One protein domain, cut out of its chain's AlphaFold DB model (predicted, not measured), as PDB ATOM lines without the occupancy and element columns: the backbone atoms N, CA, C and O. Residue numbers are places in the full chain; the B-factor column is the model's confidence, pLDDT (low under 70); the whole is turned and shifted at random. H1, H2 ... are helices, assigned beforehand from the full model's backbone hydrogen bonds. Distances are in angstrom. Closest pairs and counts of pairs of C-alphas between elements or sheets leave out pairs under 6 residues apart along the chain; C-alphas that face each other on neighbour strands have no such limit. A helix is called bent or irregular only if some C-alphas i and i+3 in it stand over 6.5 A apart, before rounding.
ATOM      1  N   LYS A 137     -10.085 -56.608  32.832       64.31
ATOM      2  CA  LYS A 137     -10.097 -57.100  31.444       64.31
ATOM      3  C   LYS A 137     -11.293 -56.554  30.652       64.31
ATOM      4  O   LYS A 137     -11.142 -56.273  29.466       64.31
ATOM      5  N   GLY A 138     -12.439 -56.337  31.311       69.12
ATOM      6  CA  GLY A 138     -13.636 -55.753  30.693       69.12
ATOM      7  C   GLY A 138     -13.422 -54.309  30.233       69.12
ATOM      8  O   GLY A 138     -13.801 -53.952  29.122       69.12
ATOM      9  N   LEU A 139     -12.715 -53.503  31.032       76.56
ATOM     10  CA  LEU A 139     -12.428 -52.104  30.702       76.56
ATOM     11  C   LEU A 139     -11.453 -51.973  29.518       76.56
ATOM     12  O   LEU A 139     -11.639 -51.127  28.646       76.56
ATOM     13  N   ALA A 140     -10.434 -52.839  29.454       75.19
ATOM     14  CA  ALA A 140      -9.501 -52.883  28.328       75.19
ATOM     15  C   ALA A 140     -10.198 -53.304  27.021       75.19
ATOM     16  O   ALA A 140      -9.997 -52.669  25.986       75.19
ATOM     17  N   ALA A 141     -11.061 -54.325  27.078       77.19
ATOM     18  CA  ALA A 141     -11.853 -54.763  25.930       77.19
ATOM     19  C   ALA A 141     -12.850 -53.686  25.465       77.19
ATOM     20  O   ALA A 141     -12.996 -53.471  24.265       77.19
ATOM     21  N   ALA A 142     -13.484 -52.969  26.397       81.56
ATOM     22  CA  ALA A 142     -14.398 -51.875  26.082       81.56
ATOM     23  C   ALA A 142     -13.684 -50.700  25.392       81.56
ATOM     24  O   ALA A 142     -14.139 -50.236  24.348       81.56
ATOM     25  N   ASN A 143     -12.532 -50.260  25.913       85.31
ATOM     26  CA  ASN A 143     -11.731 -49.206  25.282       85.31
ATOM     27  C   ASN A 143     -11.243 -49.611  23.884       85.31
ATOM     28  O   ASN A 143     -11.294 -48.805  22.955       85.31
ATOM     29  N   LEU A 144     -10.820 -50.870  23.712       84.50
ATOM     30  CA  LEU A 144     -10.431 -51.401  22.404       84.50
ATOM     31  C   LEU A 144     -11.617 -51.413  21.431       84.50
ATOM     32  O   LEU A 144     -11.476 -50.972  20.294       84.50
ATOM     33  N   ALA A 145     -12.790 -51.869  21.874       86.69
ATOM     34  CA  ALA A 145     -13.997 -51.890  21.053       86.69
ATOM     35  C   ALA A 145     -14.423 -50.479  20.624       86.69
ATOM     36  O   ALA A 145     -14.798 -50.274  19.471       86.69
ATOM     37  N   VAL A 146     -14.312 -49.494  21.519       88.75
ATOM     38  CA  VAL A 146     -14.580 -48.084  21.205       88.75
ATOM     39  C   VAL A 146     -13.585 -47.567  20.166       88.75
ATOM     40  O   VAL A 146     -14.003 -46.996  19.161       88.75
ATOM     41  N   LEU A 147     -12.284 -47.810  20.353       86.62
ATOM     42  CA  LEU A 147     -11.250 -47.381  19.409       86.62
ATOM     43  C   LEU A 147     -11.452 -47.999  18.018       86.62
ATOM     44  O   LEU A 147     -11.406 -47.289  17.010       86.62
ATOM     45  N   VAL A 148     -11.712 -49.307  17.959       89.75
ATOM     46  CA  VAL A 148     -11.979 -50.030  16.708       89.75
ATOM     47  C   VAL A 148     -13.269 -49.524  16.062       89.75
ATOM     48  O   VAL A 148     -13.283 -49.270  14.860       89.75
ATOM     49  N   GLY A 149     -14.326 -49.307  16.847       91.19
ATOM     50  CA  GLY A 149     -15.605 -48.793  16.359       91.19
ATOM     51  C   GLY A 149     -15.485 -47.396  15.750       91.19
ATOM     52  O   GLY A 149     -15.962 -47.164  14.638       91.19
ATOM     53  N   ILE A 150     -14.792 -46.480  16.433       90.25
ATOM     54  CA  ILE A 150     -14.510 -45.130  15.924       90.25
ATOM     55  C   ILE A 150     -13.672 -45.219  14.641       90.25
ATOM     56  O   ILE A 150     -14.030 -44.606  13.635       90.25
ATOM     57  N   SER A 151     -12.607 -46.023  14.640       86.19
ATOM     58  CA  SER A 151     -11.719 -46.175  13.477       86.19
ATOM     59  C   SER A 151     -12.458 -46.727  12.255       86.19
ATOM     60  O   SER A 151     -12.331 -46.180  11.159       86.19
ATOM     61  N   ALA A 152     -13.286 -47.757  12.439       90.44
ATOM     62  CA  ALA A 152     -14.081 -48.353  11.370       90.44
ATOM     63  C   ALA A 152     -15.133 -47.377  10.819       90.44
ATOM     64  O   ALA A 152     -15.285 -47.255   9.603       90.44
ATOM     65  N   ALA A 153     -15.823 -46.636  11.692       89.19
ATOM     66  CA  ALA A 153     -16.828 -45.659  11.280       89.19
ATOM     67  C   ALA A 153     -16.216 -44.492  10.486       89.19
ATOM     68  O   ALA A 153     -16.763 -44.089   9.454       89.19
ATOM     69  N   LEU A 154     -15.071 -43.958  10.935       88.38
ATOM     70  CA  LEU A 154     -14.350 -42.927  10.189       88.38
ATOM     71  C   LEU A 154     -13.799 -43.466   8.864       88.38
ATOM     72  O   LEU A 154     -13.934 -42.783   7.849       88.38
ATOM     73  N   GLY A 155     -13.241 -44.681   8.849       85.25
ATOM     74  CA  GLY A 155     -12.719 -45.323   7.640       85.25
ATOM     75  C   GLY A 155     -13.793 -45.545   6.573       85.25
ATOM     76  O   GLY A 155     -13.610 -45.136   5.429       85.25
ATOM     77  N   TYR A 156     -14.953 -46.093   6.955       87.88
ATOM     78  CA  TYR A 156     -16.085 -46.297   6.043       87.88
ATOM     79  C   TYR A 156     -16.580 -44.977   5.434       87.88
ATOM     80  O   TYR A 156     -16.845 -44.882   4.236       87.88
ATOM     81  N   LYS A 157     -16.658 -43.918   6.250       85.38
ATOM     82  CA  LYS A 157     -17.066 -42.596   5.774       85.38
ATOM     83  C   LYS A 157     -16.019 -41.977   4.845       85.38
ATOM     84  O   LYS A 157     -16.388 -41.440   3.806       85.38
ATOM     85  N   ALA A 158     -14.735 -42.061   5.191       83.44
ATOM     86  CA  ALA A 158     -13.647 -41.558   4.354       83.44
ATOM     87  C   ALA A 158     -13.605 -42.267   2.992       83.44
ATOM     88  O   ALA A 158     -13.464 -41.599   1.969       83.44
ATOM     89  N   TRP A 159     -13.826 -43.584   2.974       83.56
ATOM     90  CA  TRP A 159     -13.934 -44.372   1.747       83.56
ATOM     91  C   TRP A 159     -15.066 -43.873   0.839       83.56
ATOM     92  O   TRP A 159     -14.844 -43.590  -0.336       83.56
ATOM     93  N   GLY A 160     -16.261 -43.645   1.394       85.38
ATOM     94  CA  GLY A 160     -17.384 -43.098   0.628       85.38
ATOM     95  C   GLY A 160     -17.150 -41.675   0.100       85.38
ATOM     96  O   GLY A 160     -17.657 -41.325  -0.965       85.38
ATOM     97  N   LEU A 161     -16.377 -40.838   0.806       82.12
ATOM     98  CA  LEU A 161     -15.966 -39.525   0.285       82.12
ATOM     99  C   LEU A 161     -14.912 -39.638  -0.827       82.12
ATOM    100  O   LEU A 161     -14.915 -38.806  -1.735       82.12
ATOM    101  N   HIS A 162     -14.041 -40.649  -0.763       79.69
ATOM    102  CA  HIS A 162     -13.034 -40.924  -1.785       79.69
ATOM    103  C   HIS A 162     -13.679 -41.376  -3.099       79.69
ATOM    104  O   HIS A 162     -13.406 -40.786  -4.140       79.69
ATOM    105  N   GLU A 163     -14.606 -42.341  -3.049       85.69
ATOM    106  CA  GLU A 163     -15.337 -42.813  -4.239       85.69
ATOM    107  C   GLU A 163     -16.119 -41.693  -4.942       85.69
ATOM    108  O   GLU A 163     -16.295 -41.712  -6.155       85.69
ATOM    109  N   ARG A 164     -16.566 -40.684  -4.186       86.81
ATOM    110  CA  ARG A 164     -17.312 -39.531  -4.711       86.81
ATOM    111  C   ARG A 164     -16.419 -38.379  -5.182       86.81
ATOM    112  O   ARG A 164     -16.952 -37.345  -5.573       86.81
ATOM    113  N   GLY A 165     -15.093 -38.500  -5.082       82.38
ATOM    114  CA  GLY A 165     -14.151 -37.423  -5.412       82.38
ATOM    115  C   GLY A 165     -14.283 -36.174  -4.524       82.38
ATOM    116  O   GLY A 165     -13.778 -35.112  -4.869       82.38
ATOM    117  N   GLN A 166     -14.966 -36.275  -3.376       81.25
ATOM    118  CA  GLN A 166     -15.242 -35.145  -2.472       81.25
ATOM    119  C   GLN A 166     -14.203 -35.000  -1.353       81.25
ATOM    120  O   GLN A 166     -14.376 -34.199  -0.428       81.25
ATOM    121  N   LEU A 167     -13.125 -35.780  -1.417       82.00
ATOM    122  CA  LEU A 167     -12.035 -35.749  -0.453       82.00
ATOM    123  C   LEU A 167     -11.213 -34.474  -0.678       82.00
ATOM    124  O   LEU A 167     -10.284 -34.418  -1.475       82.00
ATOM    125  N   SER A 168     -11.626 -33.406  -0.002       83.19
ATOM    126  CA  SER A 168     -11.031 -32.075  -0.113       83.19
ATOM    127  C   SER A 168     -10.129 -31.773   1.082       83.19
ATOM    128  O   SER A 168     -10.308 -32.317   2.177       83.19
ATOM    129  N   TRP A 169      -9.215 -30.814   0.920       88.00
ATOM    130  CA  TRP A 169      -8.405 -30.293   2.028       88.00
ATOM    131  C   TRP A 169      -9.259 -29.792   3.203       88.00
ATOM    132  O   TRP A 169      -8.867 -29.919   4.358       88.00
ATOM    133  N   ARG A 170     -10.482 -29.307   2.932       84.44
ATOM    134  CA  ARG A 170     -11.447 -28.923   3.975       84.44
ATOM    135  C   ARG A 170     -11.864 -30.125   4.825       84.44
ATOM    136  O   ARG A 170     -11.862 -30.036   6.046       84.44
ATOM    137  N   THR A 171     -12.175 -31.263   4.199       82.56
ATOM    138  CA  THR A 171     -12.518 -32.499   4.926       82.56
ATOM    139  C   THR A 171     -11.320 -33.094   5.667       82.56
ATOM    140  O   THR A 171     -11.474 -33.541   6.802       82.56
ATOM    141  N   ALA A 172     -10.122 -33.019   5.080       85.56
ATOM    142  CA  ALA A 172      -8.885 -33.424   5.745       85.56
ATOM    143  C   ALA A 172      -8.578 -32.540   6.970       85.56
ATOM    144  O   ALA A 172      -8.240 -33.055   8.034       85.56
ATOM    145  N   GLY A 173      -8.788 -31.223   6.859       86.94
ATOM    146  CA  GLY A 173      -8.616 -30.266   7.953       86.94
ATOM    147  C   GLY A 173      -9.558 -30.517   9.132       86.94
ATOM    148  O   GLY A 173      -9.142 -30.397  10.283       86.94
ATOM    149  N   VAL A 174     -10.797 -30.952   8.874       87.12
ATOM    150  CA  VAL A 174     -11.721 -31.383   9.940       87.12
ATOM    151  C   VAL A 174     -11.176 -32.610  10.677       87.12
ATOM    152  O   VAL A 174     -11.209 -32.642  11.906       87.12
ATOM    153  N   GLY A 175     -10.632 -33.593   9.951       84.12
ATOM    154  CA  GLY A 175      -9.985 -34.764  10.553       84.12
ATOM    155  C   GLY A 175      -8.783 -34.383  11.419       84.12
ATOM    156  O   GLY A 175      -8.707 -34.780  12.581       84.12
ATOM    157  N   ALA A 176      -7.889 -33.543  10.893       87.81
ATOM    158  CA  ALA A 176      -6.733 -33.032  11.629       87.81
ATOM    159  C   ALA A 176      -7.140 -32.244  12.891       87.81
ATOM    160  O   ALA A 176      -6.502 -32.379  13.934       87.81
ATOM    161  N   GLY A 177      -8.238 -31.482  12.832       89.19
ATOM    162  CA  GLY A 177      -8.781 -30.758  13.982       89.19
ATOM    163  C   GLY A 177      -9.224 -31.674  15.126       89.19
ATOM    164  O   GLY A 177      -8.936 -31.379  16.285       89.19
ATOM    165  N   ILE A 178      -9.863 -32.810  14.819       86.56
ATOM    166  CA  ILE A 178     -10.264 -33.800  15.835       86.56
ATOM    167  C   ILE A 178      -9.030 -34.362  16.553       86.56
ATOM    168  O   ILE A 178      -8.994 -34.369  17.784       86.56
ATOM    169  N   PHE A 179      -7.995 -34.769  15.808       85.38
ATOM    170  CA  PHE A 179      -6.740 -35.243  16.404       85.38
ATOM    171  C   PHE A 179      -6.037 -34.158  17.231       85.38
ATOM    172  O   PHE A 179      -5.510 -34.451  18.304       85.38
ATOM    173  N   GLY A 180      -6.089 -32.899  16.787       89.31
ATOM    174  CA  GLY A 180      -5.563 -31.761  17.541       89.31
ATOM    175  C   GLY A 180      -6.222 -31.597  18.915       89.31
ATOM    176  O   GLY A 180      -5.525 -31.432  19.912       89.31
ATOM    177  N   VAL A 181      -7.554 -31.707  18.997       88.25
ATOM    178  CA  VAL A 181      -8.284 -31.621  20.277       88.25
ATOM    179  C   VAL A 181      -7.897 -32.760  21.220       88.25
ATOM    180  O   VAL A 181      -7.648 -32.511  22.399       88.25
ATOM    181  N   VAL A 182      -7.798 -33.993  20.716       85.19
ATOM    182  CA  VAL A 182      -7.381 -35.151  21.527       85.19
ATOM    183  C   VAL A 182      -5.971 -34.943  22.091       85.19
ATOM    184  O   VAL A 182      -5.762 -35.128  23.290       85.19
ATOM    185  N   GLY A 183      -5.032 -34.464  21.269       83.25
ATOM    186  CA  GLY A 183      -3.666 -34.165  21.708       83.25
ATOM    187  C   GLY A 183      -3.592 -33.068  22.779       83.25
ATOM    188  O   GLY A 183      -2.792 -33.167  23.710       83.25
ATOM    189  N   LEU A 184      -4.454 -32.046  22.708       88.62
ATOM    190  CA  LEU A 184      -4.537 -31.014  23.750       88.62
ATOM    191  C   LEU A 184      -5.046 -31.579  25.082       88.62
ATOM    192  O   LEU A 184      -4.494 -31.249  26.133       88.62
ATOM    193  N   VAL A 185      -6.066 -32.442  25.051       86.31
ATOM    194  CA  VAL A 185      -6.594 -33.099  26.258       86.31
ATOM    195  C   VAL A 185      -5.508 -33.954  26.907       86.31
ATOM    196  O   VAL A 185      -5.223 -33.785  28.094       86.31
ATOM    197  N   GLU A 186      -4.838 -34.809  26.134       79.19
ATOM    198  CA  GLU A 186      -3.744 -35.640  26.642       79.19
ATOM    199  C   GLU A 186      -2.586 -34.792  27.193       79.19
ATOM    200  O   GLU A 186      -2.068 -35.080  28.272       79.19
ATOM    201  N   GLY A 187      -2.246 -33.682  26.532       76.56
ATOM    202  CA  GLY A 187      -1.240 -32.734  27.010       76.56
ATOM    203  C   GLY A 187      -1.589 -32.104  28.364       76.56
ATOM    204  O   GLY A 187      -0.718 -31.977  29.229       76.56
ATOM    205  N   VAL A 188      -2.857 -31.749  28.595       79.81
ATOM    206  CA  VAL A 188      -3.321 -31.188  29.876       79.81
ATOM    207  C   VAL A 188      -3.293 -32.245  30.983       79.81
ATOM    208  O   VAL A 188      -2.728 -31.995  32.052       79.81
ATOM    209  N   PHE A 189      -3.832 -33.441  30.731       78.94
ATOM    210  CA  PHE A 189      -3.834 -34.534  31.708       78.94
ATOM    211  C   PHE A 189      -2.418 -35.041  32.016       78.94
ATOM    212  O   PHE A 189      -2.083 -35.262  33.182       78.94
ATOM    213  N   GLY A 190      -1.554 -35.146  31.006       75.44
ATOM    214  CA  GLY A 190      -0.150 -35.516  31.164       75.44
ATOM    215  C   GLY A 190       0.613 -34.517  32.034       75.44
ATOM    216  O   GLY A 190       1.332 -34.915  32.953       75.44
ATOM    217  N   ARG A 191       0.392 -33.211  31.829       73.25
ATOM    218  CA  ARG A 191       1.003 -32.153  32.651       73.25
ATOM    219  C   ARG A 191       0.470 -32.161  34.086       73.25
ATOM    220  O   ARG A 191       1.246 -31.960  35.021       73.25
ATOM    221  N   TYR A 192      -0.819 -32.448  34.272       74.06
ATOM    222  CA  TYR A 192      -1.446 -32.572  35.591       74.06
ATOM    223  C   TYR A 192      -0.892 -33.768  36.385       74.06
ATOM    224  O   TYR A 192      -0.451 -33.607  37.524       74.06
ATOM    225  N   PHE A 193      -0.798 -34.950  35.767       74.44
ATOM    226  CA  PHE A 193      -0.228 -36.145  36.404       74.44
ATOM    227  C   PHE A 193       1.290 -36.063  36.617       74.44
ATOM    228  O   PHE A 193       1.801 -36.614  37.597       74.44
ATOM    229  N   ALA A 194       2.028 -35.378  35.739       71.94
ATOM    230  CA  ALA A 194       3.451 -35.107  35.941       71.94
ATOM    231  C   ALA A 194       3.679 -34.167  37.137       71.94
ATOM    232  O   ALA A 194       4.542 -34.436  37.973       71.94
TER     233      ALA A 194
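AT A GLANCE: This is residues 137 to 194 of the 202 residues of the protein "DUF5353 domain-containing protein" of Diaporthe helianthi (UniProt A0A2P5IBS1). Two long helices, H1 and H2, make an open, narrow V: a tight turn at residues 164 to 168 folds the chain back, and the helices spread apart from there with an empty gap between their free arms. The outline is flat, spanning 44 by 27 by 7 A, and the arms, residues 137 to 153 of H1 and 176 to 194 of H2, stand free. The printed part has 58 residues with two named helices, H1 then H2, and no named strand; its class is all helix. It is only just loose, close to extended, with a radius of gyration of the C-alphas of 15.2 A.

IN THESE COORDINATES: The longest helix by residues, H1, has residues 137 to 163 and measures 38.8 A from C-alpha 137 at (-10.097, -57.100, 31.444) to C-alpha 163 at (-15.337, -42.813, -4.239). H2, residues 169 to 194, measures 36.2 A and ends with C-alpha 194 at (3.451, -35.107, 35.941).

HOW THE PARTS SIT: H1 and H2 are near each other: no pair of their C-alphas is within 8 A, but 5 pairs are within 10 A. The z component of the N-to-C direction is -0.92 for H1 and 0.94 for H2. The link from H1 to H2, 5 residues, is tight. In H1 and H2 every O i to N i+4 pair is within hydrogen-bond range, and neither helix is bent.

THE WHOLE: The two C-alphas farthest apart, those of Arg 164 and Ala 194, are 45.9 A apart, and the first and last printed C-alphas, of Lys 137 and Ala 194, are 26.2 A apart. The printed part has no cut. The mean pLDDT of the printed part is 83.2, and residues 137 to 138 are under 70.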